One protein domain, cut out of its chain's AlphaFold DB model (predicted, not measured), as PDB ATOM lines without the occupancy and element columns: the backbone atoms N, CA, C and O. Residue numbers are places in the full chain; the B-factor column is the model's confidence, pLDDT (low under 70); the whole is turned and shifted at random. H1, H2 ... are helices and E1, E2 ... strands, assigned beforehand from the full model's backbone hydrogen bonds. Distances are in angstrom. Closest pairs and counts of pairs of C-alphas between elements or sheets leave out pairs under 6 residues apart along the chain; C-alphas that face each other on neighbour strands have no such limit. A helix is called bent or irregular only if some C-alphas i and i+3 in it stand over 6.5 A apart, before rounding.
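AT A GLANCE: This is residues 159 to 309 of the 334 residues of an uncharacterized protein of Mycobacterium sp. 283mftsu (UniProt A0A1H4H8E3). The long helix H3 runs through the middle, with arm H1b of the bent helix H1 crossing it on one side and helices H4 and H5 on the other. H2 packs on H5 at one end of the longest axis; at the other end lies the small strand hairpin E2 and E3 with long loops. The printed part has 151 residues with five named helices and three named strands, in the order H1 H2 E1 H3 E2 E3 H4 H5, and is mostly helix; the sheet, order E2 - E3, is antiparallel. It is compact, with a radius of gyration of the C-alphas of 15.5 A, and rounded, spanning 44 by 36 by 32 A.

IN THESE COORDINATES: Find C-alpha 161 at (20.758, 28.847, -11.768), where H1, residues 161 to 188, begins. By its hydrogen bonds it was assigned as one helix, but it is bent: C-alphas 173 and 176 are 7.8 A apart. Its arms are H1a, residues 161 to 173, 18.2 A long, and H1b, residues 176 to 188, 18.6 A long, at a steep tilt of 58 degrees. Next come H2, residues 197 to 210, 19.8 A, and E1, residues 213 to 215. From C-alpha 221 at (26.913, 24.916, 13.053), H3 runs 31.6 A to residue 241. Then find E2, residues 246 to 248, E3, residues 265 to 267, and H4, residues 280 to 289, 14.5 A. H5, residues 295 to 308, 19.6 A, ends at (19.772, 54.432, 12.497).

HOW THE PARTS SIT: Start at H3: it touches H4, closest C-alphas Ala 231 and Phe 281 at 5.2 A, at a steep tilt of 41 degrees, opposite ways. H3, H4 and H5 form an up and down bundle, each helix running against the one before; H4 and H5, a helical hairpin, only just touch, with 3 pairs of C-alphas within 8 A, closest Met 287 and Arg 296 at 6.5 A. H1b touches H3 with residues 178 to 182 alone, closest C-alphas Arg 178 and Asp 229 at 5.6 A, at a steep tilt of 63 degrees. H2 touches H5, closest C-alphas Pro 197 and Thr 308 at 5.8 A, at a shallow tilt of 28 degrees, opposite ways. In the hairpin E2 and E3, N 248 and O 265 are 2.8 A apart, within hydrogen-bond range. E1 pairs with no named strand. H1a, H1b and H2 have every O i to N i+4 pair within hydrogen-bond range; H3 has 16 of 17, H4 4 of 6 and H5 8 of 10.

THE WHOLE: The two farthest C-alphas, of Gly 190 and Gly 253, are 45.6 A apart. The printed part has no cut; the links E2 to E3 and E3 to H4 are long. Look for pLDDT under 70 at residues 212 to 218, 220 to 221, 271 to 275 and 286 to 309.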
ATOM      1  N   LEU A 159      26.287  27.686  -7.156       93.81
ATOM      2  CA  LEU A 159      25.027  27.006  -7.418       93.81
ATOM      3  C   LEU A 159      24.676  27.015  -8.907       93.81
ATOM      4  O   LEU A 159      25.018  27.940  -9.661       93.81
ATOM      5  N   SER A 160      23.898  26.014  -9.325       94.75
ATOM      6  CA  SER A 160      23.162  26.108 -10.585       94.75
ATOM      7  C   SER A 160      22.160  27.268 -10.537       94.75
ATOM      8  O   SER A 160      21.760  27.739  -9.474       94.75
ATOM      9  N   GLU A 161      21.737  27.755 -11.702       94.56
ATOM     10  CA  GLU A 161      20.758  28.847 -11.768       94.56
ATOM     11  C   GLU A 161      19.431  28.482 -11.094       94.56
ATOM     12  O   GLU A 161      18.878  29.288 -10.353       94.56
ATOM     13  N   ALA A 162      18.965  27.246 -11.295       96.19
ATOM     14  CA  ALA A 162      17.741  26.746 -10.682       96.19
ATOM     15  C   ALA A 162      17.851  26.678  -9.150       96.19
ATOM     16  O   ALA A 162      16.942  27.120  -8.453       96.19
ATOM     17  N   GLU A 163      18.972  26.187  -8.613       96.69
ATOM     18  CA  GLU A 163      19.203  26.158  -7.162       96.69
ATOM     19  C   GLU A 163      19.324  27.562  -6.569       96.69
ATOM     20  O   GLU A 163      18.831  27.806  -5.471       96.69
ATOM     21  N   ALA A 164      19.966  28.489  -7.282       96.19
ATOM     22  CA  ALA A 164      20.128  29.861  -6.823       96.19
ATOM     23  C   ALA A 164      18.779  30.598  -6.755       96.19
ATOM     24  O   ALA A 164      18.503  31.284  -5.771       96.19
ATOM     25  N   LEU A 165      17.913  30.397  -7.755       96.88
ATOM     26  CA  LEU A 165      16.537  30.899  -7.746       96.88
ATOM     27  C   LEU A 165      15.714  30.266  -6.618       96.88
ATOM     28  O   LEU A 165      15.080  30.987  -5.853       96.88
ATOM     29  N   ALA A 166      15.789  28.945  -6.448       97.69
ATOM     30  CA  ALA A 166      15.076  28.254  -5.376       97.69
ATOM     31  C   ALA A 166      15.538  28.721  -3.983       97.69
ATOM     32  O   ALA A 166      14.719  28.940  -3.093       97.69
ATOM     33  N   ARG A 167      16.847  28.940  -3.791       96.62
ATOM     34  CA  ARG A 167      17.398  29.528  -2.562       96.62
ATOM     35  C   ARG A 167      16.875  30.948  -2.341       96.62
ATOM     36  O   ARG A 167      16.493  31.270  -1.220       96.62
ATOM     37  N   PHE A 168      16.858  31.789  -3.372       97.38
ATOM     38  CA  PHE A 168      16.323  33.150  -3.284       97.38
ATOM     39  C   PHE A 168      14.847  33.151  -2.851       97.38
ATOM     40  O   PHE A 168      14.468  33.886  -1.936       97.38
ATOM     41  N   GLU A 169      14.025  32.293  -3.452       98.06
ATOM     42  CA  GLU A 169      12.614  32.127  -3.088       98.06
ATOM     43  C   GLU A 169      12.453  31.615  -1.652       98.06
ATOM     44  O   GLU A 169      11.651  32.156  -0.889       98.06
ATOM     45  N   GLN A 170      13.255  30.626  -1.242       97.75
ATOM     46  CA  GLN A 170      13.256  30.120   0.130       97.75
ATOM     47  C   GLN A 170      13.593  31.230   1.130       97.75
ATOM     48  O   GLN A 170      12.878  31.400   2.114       97.75
ATOM     49  N   ILE A 171      14.659  31.995   0.883       96.25
ATOM     50  CA  ILE A 171      15.080  33.089   1.763       96.25
ATOM     51  C   ILE A 171      13.966  34.128   1.862       96.25
ATOM     52  O   ILE A 171      13.493  34.404   2.958       96.25
ATOM     53  N   THR A 172      13.516  34.668   0.727       97.31
ATOM     54  CA  THR A 172      12.553  35.781   0.705       97.31
ATOM     55  C   THR A 172      11.191  35.409   1.283       97.31
ATOM     56  O   THR A 172      10.590  36.227   1.974       97.31
ATOM     57  N   SER A 173      10.726  34.173   1.082       97.75
ATOM     58  CA  SER A 173       9.487  33.675   1.697       97.75
ATOM     59  C   SER A 173       9.618  33.355   3.190       97.75
ATOM     60  O   SER A 173       8.606  33.300   3.885       97.75
ATOM     61  N   SER A 174      10.842  33.178   3.699       97.75
ATOM     62  CA  SER A 174      11.089  32.830   5.104       97.75
ATOM     63  C   SER A 174      11.419  34.034   5.992       97.75
ATOM     64  O   SER A 174      11.500  33.857   7.204       97.75
ATOM     65  N   ILE A 175      11.603  35.245   5.445       97.12
ATOM     66  CA  ILE A 175      12.107  36.422   6.187       97.12
ATOM     67  C   ILE A 175      11.369  36.648   7.514       97.12
ATOM     68  O   ILE A 175      12.008  36.663   8.564       97.12
ATOM     69  N   ASP A 176      10.038  36.762   7.501       97.38
ATOM     70  CA  ASP A 176       9.261  37.044   8.718       97.38
ATOM     71  C   ASP A 176       9.392  35.925   9.765       97.38
ATOM     72  O   ASP A 176       9.536  36.177  10.969       97.38
ATOM     73  N   GLN A 177       9.392  34.670   9.308       97.50
ATOM     74  CA  GLN A 177       9.607  33.512  10.171       97.50
ATOM     75  C   GLN A 177      11.011  33.549  10.783       97.50
ATOM     76  O   GLN A 177      11.166  33.338  11.983       97.50
ATOM     77  N   ARG A 178      12.038  33.833   9.981       97.56
ATOM     78  CA  ARG A 178      13.435  33.848  10.429       97.56
ATOM     79  C   ARG A 178      13.735  34.999  11.380       97.56
ATOM     80  O   ARG A 178      14.398  34.787  12.390       97.56
ATOM     81  N   ILE A 179      13.157  36.177  11.148       97.31
ATOM     82  CA  ILE A 179      13.196  37.295  12.102       97.31
ATOM     83  C   ILE A 179      12.508  36.900  13.419       97.31
ATOM     84  O   ILE A 179      12.986  37.250  14.497       97.31
ATOM     85  N   THR A 180      11.422  36.125  13.359       96.19
ATOM     86  CA  THR A 180      10.753  35.607  14.563       96.19
ATOM     87  C   THR A 180      11.637  34.626  15.338       96.19
ATOM     88  O   THR A 180      11.699  34.722  16.564       96.19
ATOM     89  N   GLU A 181      12.338  33.715  14.655       96.00
ATOM     90  CA  GLU A 181      13.309  32.798  15.276       96.00
ATOM     91  C   GLU A 181      14.475  33.557  15.919       96.00
ATOM     92  O   GLU A 181      14.792  33.313  17.085       96.00
ATOM     93  N   LEU A 182      15.046  34.548  15.224       95.69
ATOM     94  CA  LEU A 182      16.059  35.431  15.804       95.69
ATOM     95  C   LEU A 182      15.520  36.149  17.046       95.69
ATOM     96  O   LEU A 182      16.188  36.190  18.071       95.69
ATOM     97  N   GLY A 183      14.281  36.645  16.998       95.00
ATOM     98  CA  GLY A 183      13.638  37.291  18.141       95.00
ATOM     99  C   GLY A 183      13.395  36.357  19.334       95.00
ATOM    100  O   GLY A 183      13.363  36.819  20.474       95.00
ATOM    101  N   LYS A 184      13.214  35.044  19.124       92.06
ATOM    102  CA  LYS A 184      13.189  34.064  20.227       92.06
ATOM    103  C   LYS A 184      14.566  33.955  20.871       92.06
ATOM    104  O   LYS A 184      14.658  34.057  22.092       92.06
ATOM    105  N   LEU A 185      15.605  33.838  20.044       91.75
ATOM    106  CA  LEU A 185      16.986  33.744  20.497       91.75
ATOM    107  C   LEU A 185      17.403  34.987  21.296       91.75
ATOM    108  O   LEU A 185      17.860  34.855  22.426       91.75
ATOM    109  N   THR A 186      17.164  36.200  20.788       90.25
ATOM    110  CA  THR A 186      17.517  37.431  21.522       90.25
ATOM    111  C   THR A 186      16.784  37.544  22.860       90.25
ATOM    112  O   THR A 186      17.384  37.930  23.863       90.25
ATOM    113  N   ARG A 187      15.503  37.144  22.921       88.81
ATOM    114  CA  ARG A 187      14.727  37.147  24.174       88.81
ATOM    115  C   ARG A 187      15.251  36.139  25.188       88.81
ATOM    116  O   ARG A 187      15.270  36.454  26.374       88.81
ATOM    117  N   ALA A 188      15.704  34.966  24.740       84.44
ATOM    118  CA  ALA A 188      16.383  34.000  25.605       84.44
ATOM    119  C   ALA A 188      17.685  34.570  26.208       84.44
ATOM    120  O   ALA A 188      18.127  34.109  27.255       84.44
ATOM    121  N   HIS A 189      18.245  35.609  25.581       80.62
ATOM    122  CA  HIS A 189      19.411  36.365  26.035       80.62
ATOM    123  C   HIS A 189      19.068  37.713  26.695       80.62
ATOM    124  O   HIS A 189      19.948  38.550  26.897       80.62
ATOM    125  N   GLY A 190      17.801  37.926  27.063       84.19
ATOM    126  CA  GLY A 190      17.377  39.061  27.880       84.19
ATOM    127  C   GLY A 190      17.172  40.374  27.125       84.19
ATOM    128  O   GLY A 190      17.108  41.420  27.769       84.19
ATOM    129  N   PHE A 191      17.051  40.350  25.791       85.81
ATOM    130  CA  PHE A 191      16.772  41.559  25.015       85.81
ATOM    131  C   PHE A 191      15.771  41.375  23.874       85.81
ATOM    132  O   PHE A 191      15.534  40.278  23.362       85.81
ATOM    133  N   ASN A 192      15.145  42.482  23.478       90.00
ATOM    134  CA  ASN A 192      14.176  42.498  22.391       90.00
ATOM    135  C   ASN A 192      14.872  42.724  21.049       90.00
ATOM    136  O   ASN A 192      15.862  43.442  20.956       90.00
ATOM    137  N   LEU A 193      14.320  42.125  19.996       93.06
ATOM    138  CA  LEU A 193      14.732  42.405  18.628       93.06
ATOM    139  C   LEU A 193      13.823  43.492  18.047       93.06
ATOM    140  O   LEU A 193      12.626  43.264  17.860       93.06
ATOM    141  N   SER A 194      14.386  44.657  17.736       91.25
ATOM    142  CA  SER A 194      13.691  45.719  17.009       91.25
ATOM    143  C   SER A 194      14.666  46.552  16.176       91.25
ATOM    144  O   SER A 194      15.881  46.434  16.308       91.25
ATOM    145  N   THR A 195      14.129  47.410  15.308       85.81
ATOM    146  CA  THR A 195      14.922  48.346  14.496       85.81
ATOM    147  C   THR A 195      15.324  49.614  15.256       85.81
ATOM    148  O   THR A 195      15.832  50.549  14.636       85.81
ATOM    149  N   GLN A 196      15.057  49.697  16.565       81.94
ATOM    150  CA  GLN A 196      15.500  50.829  17.373       81.94
ATOM    151  C   GLN A 196      17.025  50.788  17.573       81.94
ATOM    152  O   GLN A 196      17.597  49.701  17.698       81.94
ATOM    153  N   PRO A 197      17.711  51.946  17.598       76.81
ATOM    154  CA  PRO A 197      19.169  52.004  17.714       76.81
ATOM    155  C   PRO A 197      19.748  51.213  18.895       76.81
ATOM    156  O   PRO A 197      20.786  50.569  18.749       76.81
ATOM    157  N   GLU A 198      19.086  51.254  20.048       78.62
ATOM    158  CA  GLU A 198      19.475  50.560  21.272       78.62
ATOM    159  C   GLU A 198      19.425  49.035  21.127       78.62
ATOM    160  O   GLU A 198      20.404  48.364  21.453       78.62
ATOM    161  N   ASP A 199      18.352  48.496  20.547       83.19
ATOM    162  CA  ASP A 199      18.175  47.055  20.344       83.19
ATOM    163  C   ASP A 199      19.145  46.529  19.275       83.19
ATOM    164  O   ASP A 199      19.734  45.457  19.417       83.19
ATOM    165  N   VAL A 200      19.387  47.317  18.221       81.06
ATOM    166  CA  VAL A 200      20.381  47.005  17.180       81.06
ATOM    167  C   VAL A 200      21.801  46.990  17.757       81.06
ATOM    168  O   VAL A 200      22.607  46.114  17.417       81.06
ATOM    169  N   LYS A 201      22.118  47.932  18.655       78.56
ATOM    170  CA  LYS A 201      23.392  47.934  19.379       78.56
ATOM    171  C   LYS A 201      23.497  46.715  20.296       78.56
ATOM    172  O   LYS A 201      24.536  46.066  20.311       78.56
ATOM    173  N   GLN A 202      22.434  46.363  21.010       82.69
ATOM    174  CA  GLN A 202      22.444  45.211  21.907       82.69
ATOM    175  C   GLN A 202      22.618  43.887  21.150       82.69
ATOM    176  O   GLN A 202      23.442  43.065  21.550       82.69
ATOM    177  N   LEU A 203      21.941  43.719  20.007       87.62
ATOM    178  CA  LEU A 203      22.152  42.592  19.091       87.62
ATOM    179  C   LEU A 203      23.613  42.512  18.637       87.62
ATOM    180  O   LEU A 203      24.212  41.439  18.639       87.62
ATOM    181  N   THR A 204      24.193  43.652  18.269       81.31
ATOM    182  CA  THR A 204      25.597  43.755  17.861       81.31
ATOM    183  C   THR A 204      26.544  43.325  18.965       81.31
ATOM    184  O   THR A 204      27.395  42.466  18.744       81.31
ATOM    185  N   ASP A 205      26.399  43.918  20.150       79.94
ATOM    186  CA  ASP A 205      27.256  43.647  21.297       79.94
ATOM    187  C   ASP A 205      27.174  42.158  21.676       79.94
ATOM    188  O   ASP A 205      28.204  41.514  21.892       79.94
ATOM    189  N   TRP A 206      25.965  41.586  21.659       84.44
ATOM    190  CA  TRP A 206      25.729  40.166  21.911       84.44
ATOM    191  C   TRP A 206      26.383  39.261  20.857       84.44
ATOM    192  O   TRP A 206      27.116  38.345  21.230       84.44
ATOM    193  N   LEU A 207      26.205  39.527  19.556       83.56
ATOM    194  CA  LEU A 207      26.863  38.771  18.477       83.56
ATOM    195  C   LEU A 207      28.390  38.831  18.599       83.56
ATOM    196  O   LEU A 207      29.089  37.831  18.428       83.56
ATOM    197  N   ILE A 208      28.920  40.017  18.908       76.62
ATOM    198  CA  ILE A 208      30.352  40.245  19.080       76.62
ATOM    199  C   ILE A 208      30.909  39.428  20.253       76.62
ATOM    200  O   ILE A 208      32.025  38.905  20.151       76.62
ATOM    201  N   ALA A 209      30.153  39.344  21.348       72.81
ATOM    202  CA  ALA A 209      30.544  38.656  22.572       72.81
ATOM    203  C   ALA A 209      30.315  37.136  22.541       72.81
ATOM    204  O   ALA A 209      30.991  36.424  23.283       72.81
ATOM    205  N   SER A 210      29.383  36.647  21.718       75.69
ATOM    206  CA  SER A 210      28.893  35.262  21.799       75.69
ATOM    207  C   SER A 210      29.318  34.373  20.631       75.69
ATOM    208  O   SER A 210      29.322  33.159  20.791       75.69
ATOM    209  N   ILE A 211      29.676  34.935  19.468       76.75
ATOM    210  CA  ILE A 211      30.091  34.125  18.311       76.75
ATOM    211  C   ILE A 211      31.251  33.191  18.678       76.75
ATOM    212  O   ILE A 211      32.299  33.638  19.145       76.75
ATOM    213  N   GLU A 212      31.034  31.896  18.435       66.38
ATOM    214  CA  GLU A 212      31.994  30.821  18.684       66.38
ATOM    215  C   GLU A 212      32.702  30.436  17.381       66.38
ATOM    216  O   GLU A 212      32.044  30.038  16.414       66.38
ATOM    217  N   ASP A 213      34.033  30.519  17.382       60.44
ATOM    218  CA  ASP A 213      34.892  29.881  16.378       60.44
ATOM    219  C   ASP A 213      35.030  28.389  16.737       60.44
ATOM    220  O   ASP A 213      35.239  28.040  17.906       60.44
ATOM    221  N   ASP A 214      34.852  27.498  15.763       55.47
ATOM    222  CA  ASP A 214      35.104  26.060  15.916       55.47
ATOM    223  C   ASP A 214      36.585  25.690  15.724       55.47
ATOM    224  O   ASP A 214      36.999  24.596  16.110       55.47
ATOM    225  N   GLY A 215      37.388  26.640  15.240       47.38
ATOM    226  CA  GLY A 215      38.741  26.445  14.747       47.38
ATOM    227  C   GLY A 215      38.817  26.759  13.250       47.38
ATOM    228  O   GLY A 215      37.835  26.690  12.514       47.38
ATOM    229  N   TYR A 216      40.008  27.120  12.765       51.94
ATOM    230  CA  TYR A 216      40.265  27.359  11.333       51.94
ATOM    231  C   TYR A 216      39.337  28.402  10.669       51.94
ATOM    232  O   TYR A 216      39.097  28.342   9.459       51.94
ATOM    233  N   GLY A 217      38.816  29.361  11.444       56.84
ATOM    234  CA  GLY A 217      37.923  30.411  10.953       56.84
ATOM    235  C   GLY A 217      36.521  29.912  10.591       56.84
ATOM    236  O   GLY A 217      35.838  30.551   9.786       56.84
ATOM    237  N   GLN A 218      36.094  28.770  11.138       60.19
ATOM    238  CA  GLN A 218      34.758  28.225  10.930       60.19
ATOM    239  C   GLN A 218      33.845  28.571  12.099       60.19
ATOM    240  O   GLN A 218      34.220  28.538  13.264       60.19
ATOM    241  N   LEU A 219      32.598  28.903  11.787       70.56
ATOM    242  CA  LEU A 219      31.574  29.068  12.803       70.56
ATOM    243  C   LEU A 219      31.015  27.713  13.205       70.56
ATOM    244  O   LEU A 219      30.735  26.868  12.348       70.56
ATOM    245  N   ARG A 220      30.718  27.558  14.498       68.44
ATOM    246  CA  ARG A 220      29.926  26.409  14.939       68.44
ATOM    247  C   ARG A 220      28.574  26.349  14.210       68.44
ATOM    248  O   ARG A 220      28.015  27.398  13.879       68.44
ATOM    249  N   PRO A 221      27.993  25.147  14.018       67.75
ATOM    250  CA  PRO A 221      26.913  24.916  13.053       67.75
ATOM    251  C   PRO A 221      25.691  25.840  13.164       67.75
ATOM    252  O   PRO A 221      25.039  26.110  12.158       67.75
ATOM    253  N   TYR A 222      25.361  26.332  14.361       85.44
ATOM    254  CA  TYR A 222      24.166  27.156  14.571       85.44
ATOM    255  C   TYR A 222      24.425  28.640  14.287       85.44
ATOM    256  O   TYR A 222      23.514  29.354  13.871       85.44
ATOM    257  N   TRP A 223      25.667  29.108  14.434       87.62
ATOM    258  CA  TRP A 223      26.020  30.512  14.217       87.62
ATOM    259  C   TRP A 223      25.892  30.937  12.757       87.62
ATOM    260  O   TRP A 223      25.486  32.068  12.497       87.62
ATOM    261  N   ASP A 224      26.140  30.031  11.810       85.44
ATOM    262  CA  ASP A 224      25.884  30.293  10.388       85.44
ATOM    263  C   ASP A 224      24.414  30.654  10.138       85.44
ATOM    264  O   ASP A 224      24.108  31.593   9.403       85.44
ATOM    265  N   SER A 225      23.501  29.930  10.786       91.38
ATOM    266  CA  SER A 225      22.069  30.198  10.709       91.38
ATOM    267  C   SER A 225      21.712  31.539  11.352       91.38
ATOM    268  O   SER A 225      20.970  32.325  10.764       91.38
ATOM    269  N   VAL A 226      22.281  31.844  12.523       93.25
ATOM    270  CA  VAL A 226      22.024  33.115  13.222       93.25
ATOM    271  C   VAL A 226      22.481  34.302  12.384       93.25
ATOM    272  O   VAL A 226      21.738  35.269  12.239       93.25
ATOM    273  N   LEU A 227      23.674  34.238  11.788       91.38
ATOM    274  CA  LEU A 227      24.169  35.307  10.919       91.38
ATOM    275  C   LEU A 227      23.281  35.510   9.689       91.38
ATOM    276  O   LEU A 227      23.077  36.644   9.258       91.38
ATOM    277  N   TYR A 228      22.709  34.433   9.153       92.00
ATOM    278  CA  TYR A 228      21.727  34.521   8.076       92.00
ATOM    279  C   TYR A 228      20.439  35.216   8.520       92.00
ATOM    280  O   TYR A 228      19.953  36.099   7.812       92.00
ATOM    281  N   ASP A 229      19.912  34.876   9.693       95.88
ATOM    282  CA  ASP A 229      18.724  35.538  10.235       95.88
ATOM    283  C   ASP A 229      18.985  37.022  10.531       95.88
ATOM    284  O   ASP A 229      18.133  37.867  10.261       95.88
ATOM    285  N   VAL A 230      20.186  37.362  11.012       94.06
ATOM    286  CA  VAL A 230      20.621  38.753  11.213       94.06
ATOM    287  C   VAL A 230      20.688  39.498   9.879       94.06
ATOM    288  O   VAL A 230      20.207  40.625   9.792       94.06
ATOM    289  N   ALA A 231      21.225  38.885   8.822       92.81
ATOM    290  CA  ALA A 231      21.246  39.489   7.490       92.81
ATOM    291  C   ALA A 231      19.835  39.731   6.932       92.81
ATOM    292  O   ALA A 231      19.570  40.803   6.383       92.81
ATOM    293  N   MET A 232      18.915  38.778   7.125       95.50
ATOM    294  CA  MET A 232      17.502  38.938   6.763       95.50
ATOM    295  C   MET A 232      16.847  40.080   7.546       95.50
ATOM    296  O   MET A 232      16.200  40.931   6.941       95.50
ATOM    297  N   PHE A 233      17.072  40.151   8.861       95.19
ATOM    298  CA  PHE A 233      16.583  41.236   9.713       95.19
ATOM    299  C   PHE A 233      17.098  42.611   9.264       95.19
ATOM    300  O   PHE A 233      16.310  43.539   9.081       95.19
ATOM    301  N   VAL A 234      18.409  42.746   9.041       89.75
ATOM    302  CA  VAL A 234      19.033  44.003   8.599       89.75
ATOM    303  C   VAL A 234      18.501  44.423   7.231       89.75
ATOM    304  O   VAL A 234      18.183  45.596   7.026       89.75
ATOM    305  N   GLY A 235      18.380  43.483   6.294       90.62
ATOM    306  CA  GLY A 235      17.892  43.792   4.958       90.62
ATOM    307  C   GLY A 235      16.413  44.168   4.921       90.62
ATOM    308  O   GLY A 235      16.051  45.153   4.278       90.62
ATOM    309  N   ASP A 236      15.571  43.452   5.664       93.94
ATOM    310  CA  ASP A 236      14.150  43.772   5.803       93.94
ATOM    311  C   ASP A 236      13.938  45.138   6.478       93.94
ATOM    312  O   ASP A 236      13.166  45.967   5.989       93.94
ATOM    313  N   ALA A 237      14.703  45.438   7.534       89.69
ATOM    314  CA  ALA A 237      14.690  46.747   8.180       89.69
ATOM    315  C   ALA A 237      15.105  47.877   7.219       89.69
ATOM    316  O   ALA A 237      14.475  48.940   7.196       89.69
ATOM    317  N   ALA A 238      16.131  47.653   6.390       83.69
ATOM    318  CA  ALA A 238      16.571  48.620   5.388       83.69
ATOM    319  C   ALA A 238      15.505  48.862   4.304       83.69
ATOM    320  O   ALA A 238      15.243  50.015   3.963       83.69
ATOM    321  N   ILE A 239      14.858  47.807   3.799       88.81
ATOM    322  CA  ILE A 239      13.792  47.901   2.786       88.81
ATOM    323  C   ILE A 239      12.558  48.620   3.343       88.81
ATOM    324  O   ILE A 239      12.030  49.524   2.694       88.81
ATOM    325  N   LYS A 240      12.131  48.291   4.569       87.06
ATOM    326  CA  LYS A 240      11.015  48.977   5.245       87.06
ATOM    327  C   LYS A 240      11.275  50.474   5.415       87.06
ATOM    328  O   LYS A 240      10.345  51.274   5.334       87.06
ATOM    329  N   ARG A 241      12.537  50.859   5.626       82.00
ATOM    330  CA  ARG A 241      12.951  52.260   5.745       82.00
ATOM    331  C   ARG A 241      13.091  52.966   4.396       82.00
ATOM    332  O   ARG A 241      12.776  54.148   4.296       82.00
ATOM    333  N   ILE A 242      13.612  52.277   3.386       81.25
ATOM    334  CA  ILE A 242      13.949  52.833   2.075       81.25
ATOM    335  C   ILE A 242      13.134  52.071   1.016       81.25
ATOM    336  O   ILE A 242      13.631  51.102   0.442       81.25
ATOM    337  N   PRO A 243      11.897  52.511   0.704       82.75
ATOM    338  CA  PRO A 243      10.923  51.696  -0.033       82.75
ATOM    339  C   PRO A 243      11.285  51.351  -1.483       82.75
ATOM    340  O   PRO A 243      10.589  50.565  -2.117       82.75
ATOM    341  N   TYR A 244      12.325  51.971  -2.049       85.25
ATOM    342  CA  TYR A 244      12.815  51.639  -3.390       85.25
ATOM    343  C   TYR A 244      13.861  50.515  -3.390       85.25
ATOM    344  O   TYR A 244      14.277  50.087  -4.468       85.25
ATOM    345  N   LEU A 245      14.312  50.071  -2.213       87.00
ATOM    346  CA  LEU A 245      15.140  48.880  -2.075       87.00
ATOM    347  C   LEU A 245      14.266  47.627  -2.155       87.00
ATOM    348  O   LEU A 245      13.108  47.633  -1.743       87.00
ATOM    349  N   TYR A 246      14.826  46.545  -2.682       93.81
ATOM    350  CA  TYR A 246      14.126  45.267  -2.814       93.81
ATOM    351  C   TYR A 246      15.113  44.102  -2.822       93.81
ATOM    352  O   TYR A 246      16.252  44.245  -3.265       93.81
ATOM    353  N   TRP A 247      14.673  42.931  -2.368       96.50
ATOM    354  CA  TRP A 247      15.442  41.697  -2.516       96.50
ATOM    355  C   TRP A 247      15.509  41.277  -3.985       96.50
ATOM    356  O   TRP A 247      14.503  41.301  -4.694       96.50
ATOM    357  N   THR A 248      16.690  40.889  -4.454       96.06
ATOM    358  CA  THR A 248      16.914  40.435  -5.830       96.06
ATOM    359  C   THR A 248      18.060  39.430  -5.910       96.06
ATOM    360  O   THR A 248      18.785  39.212  -4.941       96.06
ATOM    361  N   ILE A 249      18.230  38.823  -7.084       95.25
ATOM    362  CA  ILE A 249      19.313  37.893  -7.396       95.25
ATOM    363  C   ILE A 249      19.913  38.212  -8.781       95.25
ATOM    364  O   ILE A 249      19.213  38.130  -9.796       95.25
ATOM    365  N   PRO A 250      21.208  38.572  -8.879       92.62
ATOM    366  CA  PRO A 250      21.857  38.828 -10.163       92.62
ATOM    367  C   PRO A 250      22.137  37.517 -10.914       92.62
ATOM    368  O   PRO A 250      23.129  36.840 -10.657       92.62
ATOM    369  N   THR A 251      21.290  37.151 -11.877       90.00
ATOM    370  CA  THR A 251      21.456  35.913 -12.672       90.00
ATOM    371  C   THR A 251      22.110  36.124 -14.036       90.00
ATOM    372  O   THR A 251      22.535  35.164 -14.676       90.00
ATOM    373  N   LYS A 252      22.238  37.374 -14.500       88.38
ATOM    374  CA  LYS A 252      22.841  37.694 -15.803       88.38
ATOM    375  C   LYS A 252      24.361  37.848 -15.698       88.38
ATOM    376  O   LYS A 252      24.858  38.576 -14.840       88.38
ATOM    377  N   GLY A 253      25.091  37.226 -16.624       88.19
ATOM    378  CA  GLY A 253      26.552  37.307 -16.726       88.19
ATOM    379  C   GLY A 253      27.268  36.112 -16.092       88.19
ATOM    380  O   GLY A 253      26.821  34.977 -16.226       88.19
ATOM    381  N   THR A 254      28.411  36.360 -15.454       87.38
ATOM    382  CA  THR A 254      29.259  35.335 -14.825       87.38
ATOM    383  C   THR A 254      29.781  35.823 -13.479       87.38
ATOM    384  O   THR A 254      29.838  37.030 -13.240       87.38
ATOM    385  N   ARG A 255      30.305  34.908 -12.651       86.81
ATOM    386  CA  ARG A 255      31.025  35.240 -11.405       86.81
ATOM    387  C   ARG A 255      32.135  36.285 -11.593       86.81
ATOM    388  O   ARG A 255      32.438  37.014 -10.658       86.81
ATOM    389  N   ARG A 256      32.760  36.357 -12.776       84.94
ATOM    390  CA  ARG A 256      33.842  37.318 -13.068       84.94
ATOM    391  C   ARG A 256      33.336  38.696 -13.489       84.94
ATOM    392  O   ARG A 256      34.033  39.677 -13.272       84.94
ATOM    393  N   SER A 257      32.177  38.760 -14.140       85.31
ATOM    394  CA  SER A 257      31.663  39.983 -14.767       85.31
ATOM    395  C   SER A 257      30.565  40.668 -13.959       85.31
ATOM    396  O   SER A 257      30.286  41.838 -14.190       85.31
ATOM    397  N   THR A 258      29.914  39.932 -13.060       84.12
ATOM    398  CA  THR A 258      28.731  40.387 -12.335       84.12
ATOM    399  C   THR A 258      29.013  40.313 -10.836       84.12
ATOM    400  O   THR A 258      29.206  39.210 -10.313       84.12
ATOM    401  N   PRO A 259      29.048  41.455 -10.127       82.81
ATOM    402  CA  PRO A 259      29.112  41.461  -8.672       82.81
ATOM    403  C   PRO A 259      27.978  40.624  -8.077       82.81
ATOM    404  O   PRO A 259      26.840  40.719  -8.533       82.81
ATOM    405  N   HIS A 260      28.298  39.799  -7.078       88.31
ATOM    406  CA  HIS A 260      27.317  38.972  -6.359       88.31
ATOM    407  C   HIS A 260      26.480  38.064  -7.277       88.31
ATOM    408  O   HIS A 260      25.295  37.832  -7.046       88.31
ATOM    409  N   PHE A 261      27.096  37.564  -8.353       92.00
ATOM    410  CA  PHE A 261      26.454  36.649  -9.293       92.00
ATOM    411  C   PHE A 261      25.810  35.463  -8.563       92.00
ATOM    412  O   PHE A 261      26.511  34.710  -7.888       92.00
ATOM    413  N   ARG A 262      24.495  35.291  -8.751       94.31
ATOM    414  CA  ARG A 262      23.638  34.263  -8.128       94.31
ATOM    415  C   ARG A 262      23.554  34.309  -6.598       94.31
ATOM    416  O   ARG A 262      23.071  33.359  -5.988       94.31
ATOM    417  N   GLU A 263      23.964  35.408  -5.977       93.00
ATOM    418  CA  GLU A 263      23.747  35.642  -4.548       93.00
ATOM    419  C   GLU A 263      22.426  36.388  -4.321       93.00
ATOM    420  O   GLU A 263      21.983  37.178  -5.158       93.00
ATOM    421  N   THR A 264      21.792  36.155  -3.170       95.19
ATOM    422  CA  THR A 264      20.647  36.969  -2.737       95.19
ATOM    423  C   THR A 264      21.162  38.298  -2.199       95.19
ATOM    424  O   THR A 264      21.948  38.324  -1.258       95.19
ATOM    425  N   VAL A 265      20.716  39.401  -2.792       93.81
ATOM    426  CA  VAL A 265      21.200  40.755  -2.490       93.81
ATOM    427  C   VAL A 265      20.042  41.734  -2.358       93.81
ATOM    428  O   VAL A 265      18.915  41.460  -2.774       93.81
ATOM    429  N   ILE A 266      20.328  42.915  -1.821       91.62
ATOM    430  CA  ILE A 266      19.427  44.061  -1.873       91.62
ATOM    431  C   ILE A 266      19.773  44.880  -3.113       91.62
ATOM    432  O   ILE A 266      20.907  45.316  -3.281       91.62
ATOM    433  N   GLY A 267      18.807  45.079  -3.999       88.25
ATOM    434  CA  GLY A 267      18.906  45.962  -5.157       88.25
ATOM    435  C   GLY A 267      18.223  47.307  -4.920       88.25
ATOM    436  O   GLY A 267      17.565  47.523  -3.905       88.25
ATOM    437  N   GLY A 268      18.358  48.208  -5.895       84.19
ATOM    438  CA  GLY A 268      17.657  49.497  -5.907       84.19
ATOM    439  C   GLY A 268      18.503  50.697  -5.475       84.19
ATOM    440  O   GLY A 268      18.001  51.819  -5.489       84.19
ATOM    441  N   PHE A 269      19.784  50.503  -5.149       80.69
ATOM    442  CA  PHE A 269      20.686  51.607  -4.819       80.69
ATOM    443  C   PHE A 269      20.887  52.533  -6.027       80.69
ATOM    444  O   PHE A 269      21.219  52.090  -7.129       80.69
ATOM    445  N   LYS A 270      20.672  53.837  -5.813       72.06
ATOM    446  CA  LYS A 270      20.894  54.901  -6.802       72.06
ATOM    447  C   LYS A 270      22.149  55.686  -6.413       72.06
ATOM    448  O   LYS A 270      22.350  55.964  -5.236       72.06
ATOM    449  N   ASN A 271      22.951  56.092  -7.399       59.78
ATOM    450  CA  ASN A 271      24.121  56.973  -7.235       59.78
ATOM    451  C   ASN A 271      25.274  56.421  -6.372       59.78
ATOM    452  O   ASN A 271      26.079  57.187  -5.847       59.78
ATOM    453  N   THR A 272      25.388  55.103  -6.239       56.28
ATOM    454  CA  THR A 272      26.547  54.452  -5.619       56.28
ATOM    455  C   THR A 272      27.644  54.219  -6.670       56.28
ATOM    456  O   THR A 272      27.384  53.547  -7.668       56.28
ATOM    457  N   PRO A 273      28.879  54.732  -6.475       46.19
ATOM    458  CA  PRO A 273      29.959  54.618  -7.464       46.19
ATOM    459  C   PRO A 273      30.397  53.183  -7.795       46.19
ATOM    460  O   PRO A 273      31.067  52.967  -8.799       46.19
ATOM    461  N   SER A 274      30.078  52.212  -6.932       52.84
ATOM    462  CA  SER A 274      30.699  50.882  -6.930       52.84
ATOM    463  C   SER A 274      29.757  49.708  -7.221       52.84
ATOM    464  O   SER A 274      30.250  48.656  -7.616       52.84
ATOM    465  N   SER A 275      28.437  49.839  -7.026       65.50
ATOM    466  CA  SER A 275      27.457  48.761  -7.261       65.50
ATOM    467  C   SER A 275      26.014  49.254  -7.088       65.50
ATOM    468  O   SER A 275      25.750  50.069  -6.206       65.50
ATOM    469  N   THR A 276      25.064  48.743  -7.880       77.94
ATOM    470  CA  THR A 276      23.607  48.959  -7.700       77.94
ATOM    471  C   THR A 276      22.954  47.941  -6.754       77.94
ATOM    472  O   THR A 276      21.751  48.020  -6.485       77.94
ATOM    473  N   THR A 277      23.741  46.984  -6.258       83.38
ATOM    474  CA  THR A 277      23.316  45.901  -5.364       83.38
ATOM    475  C   THR A 277      24.240  45.774  -4.163       83.38
ATOM    476  O   THR A 277      25.445  45.971  -4.300       83.38
ATOM    477  N   GLU A 278      23.691  45.352  -3.030       83.69
ATOM    478  CA  GLU A 278      24.428  45.119  -1.796       83.69
ATOM    479  C   GLU A 278      24.165  43.726  -1.232       83.69
ATOM    480  O   GLU A 278      23.020  43.313  -1.041       83.69
ATOM    481  N   ASP A 279      25.238  43.009  -0.924       87.44
ATOM    482  CA  ASP A 279      25.190  41.661  -0.370       87.44
ATOM    483  C   ASP A 279      25.301  41.700   1.152       87.44
ATOM    484  O   ASP A 279      26.373  41.568   1.745       87.44
ATOM    485  N   VAL A 280      24.147  41.908   1.789       85.50
ATOM    486  CA  VAL A 280      24.043  41.977   3.250       85.50
ATOM    487  C   VAL A 280      24.440  40.649   3.902       85.50
ATOM    488  O   VAL A 280      25.004  40.658   4.991       85.50
ATOM    489  N   PHE A 281      24.225  39.509   3.239       88.31
ATOM    490  CA  PHE A 281      24.640  38.208   3.769       88.31
ATOM    491  C   PHE A 281      26.155  38.103   3.860       88.31
ATOM    492  O   PHE A 281      26.677  37.695   4.895       88.31
ATOM    493  N   ARG A 282      26.871  38.508   2.808       85.25
ATOM    494  CA  ARG A 282      28.333  38.565   2.824       85.25
ATOM    495  C   ARG A 282      28.853  39.576   3.838       85.25
ATOM    496  O   ARG A 282      29.833  39.278   4.514       85.25
ATOM    497  N   ASP A 283      28.214  40.736   3.958       81.44
ATOM    498  CA  ASP A 283      28.610  41.754   4.933       81.44
ATOM    499  C   ASP A 283      28.468  41.230   6.372       81.44
ATOM    500  O   ASP A 283      29.411  41.318   7.158       81.44
ATOM    501  N   ILE A 284      27.331  40.613   6.708       82.56
ATOM    502  CA  ILE A 284      27.102  40.030   8.037       82.56
ATOM    503  C   ILE A 284      27.986  38.800   8.275       82.56
ATOM    504  O   ILE A 284      28.553  38.663   9.356       82.56
ATOM    505  N   ALA A 285      28.195  37.938   7.277       79.25
ATOM    506  CA  ALA A 285      29.156  36.838   7.379       79.25
ATOM    507  C   ALA A 285      30.593  37.351   7.577       79.25
ATOM    508  O   ALA A 285      31.365  36.775   8.331       79.25
ATOM    509  N   GLY A 286      30.956  38.490   6.984       69.44
ATOM    510  CA  GLY A 286      32.229  39.157   7.255       69.44
ATOM    511  C   GLY A 286      32.421  39.519   8.734       69.44
ATOM    512  O   GLY A 286      33.555  39.568   9.206       69.44
ATOM    513  N   MET A 287      31.341  39.702   9.504       64.75
ATOM    514  CA  MET A 287      31.417  39.991  10.943       64.75
ATOM    515  C   MET A 287      31.967  38.827  11.778       64.75
ATOM    516  O   MET A 287      32.430  39.085  12.894       64.75
ATOM    517  N   SER A 288      31.909  37.582  11.286       59.50
ATOM    518  CA  SER A 288      32.568  36.441  11.937       59.50
ATOM    519  C   SER A 288      34.043  36.340  11.568       59.50
ATOM    520  O   SER A 288      34.863  36.087  12.443       59.50
ATOM    521  N   ALA A 289      34.395  36.615  10.309       51.69
ATOM    522  CA  ALA A 289      35.779  36.584   9.841       51.69
ATOM    523  C   ALA A 289      36.650  37.691  10.473       51.69
ATOM    524  O   ALA A 289      37.848  37.512  10.674       51.69
ATOM    525  N   VAL A 290      36.060  38.838  10.836       46.62
ATOM    526  CA  VAL A 290      36.758  39.930  11.538       46.62
ATOM    527  C   VAL A 290      36.752  39.682  13.053       46.62
ATOM    528  O   VAL A 290      36.279  40.498  13.839       46.62
ATOM    529  N   ALA A 291      37.337  38.566  13.491       44.47
ATOM    530  CA  ALA A 291      37.592  38.260  14.903       44.47
ATOM    531  C   ALA A 291      38.640  39.195  15.571       44.47
ATOM    532  O   ALA A 291      39.062  38.965  16.705       44.47
ATOM    533  N   TYR A 292      39.041  40.289  14.908       44.78
ATOM    534  CA  TYR A 292      40.072  41.224  15.363       44.78
ATOM    535  C   TYR A 292      39.473  42.555  15.851       44.78
ATOM    536  O   TYR A 292      38.679  43.221  15.182       44.78
ATOM    537  N   VAL A 293      39.893  42.937  17.058       45.28
ATOM    538  CA  VAL A 293      39.190  43.760  18.063       45.28
ATOM    539  C   VAL A 293      39.071  45.267  17.732       45.28
ATOM    540  O   VAL A 293      38.544  46.024  18.531       45.28
ATOM    541  N   GLY A 294      39.454  45.729  16.536       39.91
ATOM    542  CA  GLY A 294      39.318  47.148  16.139       39.91
ATOM    543  C   GLY A 294      38.440  47.406  14.909       39.91
ATOM    544  O   GLY A 294      37.653  48.349  14.878       39.91
ATOM    545  N   ALA A 295      38.533  46.555  13.884       41.41
ATOM    546  CA  ALA A 295      37.812  46.752  12.621       41.41
ATOM    547  C   ALA A 295      36.335  46.325  12.699       41.41
ATOM    548  O   ALA A 295      35.500  46.841  11.956       41.41
ATOM    549  N   ARG A 296      36.008  45.414  13.628       45.91
ATOM    550  CA  ARG A 296      34.668  44.839  13.823       45.91
ATOM    551  C   ARG A 296      33.645  45.893  14.255       45.91
ATOM    552  O   ARG A 296      32.576  45.990  13.662       45.91
ATOM    553  N   GLU A 297      33.998  46.734  15.226       43.53
ATOM    554  CA  GLU A 297      33.115  47.781  15.757       43.53
ATOM    555  C   GLU A 297      32.863  48.889  14.724       43.53
ATOM    556  O   GLU A 297      31.731  49.334  14.552       43.53
ATOM    557  N   VAL A 298      33.886  49.275  13.953       46.72
ATOM    558  CA  VAL A 298      33.759  50.256  12.862       46.72
ATOM    559  C   VAL A 298      32.901  49.715  11.718       46.72
ATOM    560  O   VAL A 298      32.049  50.436  11.198       46.72
ATOM    561  N   PHE A 299      33.100  48.453  11.325       50.34
ATOM    562  CA  PHE A 299      32.345  47.821  10.242       50.34
ATOM    563  C   PHE A 299      30.861  47.677  10.601       50.34
ATOM    564  O   PHE A 299      29.991  48.082   9.827       50.34
ATOM    565  N   ILE A 300      30.579  47.183  11.809       51.78
ATOM    566  CA  ILE A 300      29.212  46.967  12.277       51.78
ATOM    567  C   ILE A 300      28.501  48.300  12.521       51.78
ATOM    568  O   ILE A 300      27.393  48.496  12.020       51.78
ATOM    569  N   ASN A 301      29.157  49.261  13.182       54.19
ATOM    570  CA  ASN A 301      28.577  50.587  13.376       54.19
ATOM    571  C   ASN A 301      28.304  51.271  12.039       54.19
ATOM    572  O   ASN A 301      27.229  51.821  11.868       54.19
ATOM    573  N   LYS A 302      29.202  51.204  11.050       58.84
ATOM    574  CA  LYS A 302      28.986  51.868   9.754       58.84
ATOM    575  C   LYS A 302      27.774  51.316   8.993       58.84
ATOM    576  O   LYS A 302      27.087  52.085   8.321       58.84
ATOM    577  N   ARG A 303      27.502  50.009   9.086       60.56
ATOM    578  CA  ARG A 303      26.395  49.355   8.366       60.56
ATOM    579  C   ARG A 303      25.081  49.400   9.122       60.56
ATOM    580  O   ARG A 303      24.064  49.739   8.529       60.56
ATOM    581  N   LEU A 304      25.094  49.176  10.430       57.56
ATOM    582  CA  LEU A 304      23.900  49.326  11.258       57.56
ATOM    583  C   LEU A 304      23.536  50.798  11.486       57.56
ATOM    584  O   LEU A 304      22.366  51.108  11.677       57.56
ATOM    585  N   GLN A 305      24.475  51.738  11.328       56.19
ATOM    586  CA  GLN A 305      24.139  53.161  11.211       56.19
ATOM    587  C   GLN A 305      23.281  53.466   9.981       56.19
ATOM    588  O   GLN A 305      22.545  54.445  10.007       56.19
ATOM    589  N   LEU A 306      23.284  52.644   8.924       56.25
ATOM    590  CA  LEU A 306      22.304  52.798   7.838       56.25
ATOM    591  C   LEU A 306      20.872  52.526   8.345       56.25
ATOM    592  O   LEU A 306      19.922  53.164   7.888       56.25
ATOM    593  N   LEU A 307      20.717  51.664   9.359       52.31
ATOM    594  CA  LEU A 307      19.446  51.427  10.053       52.31
ATOM    595  C   LEU A 307      19.086  52.538  11.048       52.31
ATOM    596  O   LEU A 307      17.906  52.722  11.334       52.31
ATOM    597  N   THR A 308      20.035  53.367  11.503       47.84
ATOM    598  CA  THR A 308      19.772  54.432  12.497       47.84
ATOM    599  C   THR A 308      19.867  55.868  11.963       47.84
ATOM    600  O   THR A 308      19.311  56.774  12.586       47.84
ATOM    601  N   LYS A 309      20.466  56.107  10.787       52.56
ATOM    602  CA  LYS A 309      20.530  57.419  10.114       52.56
ATOM    603  C   LYS A 309      19.142  57.903   9.699       52.56
ATOM    604  O   LYS A 309      18.659  57.588   8.616       52.56
TER     605      LYS A 309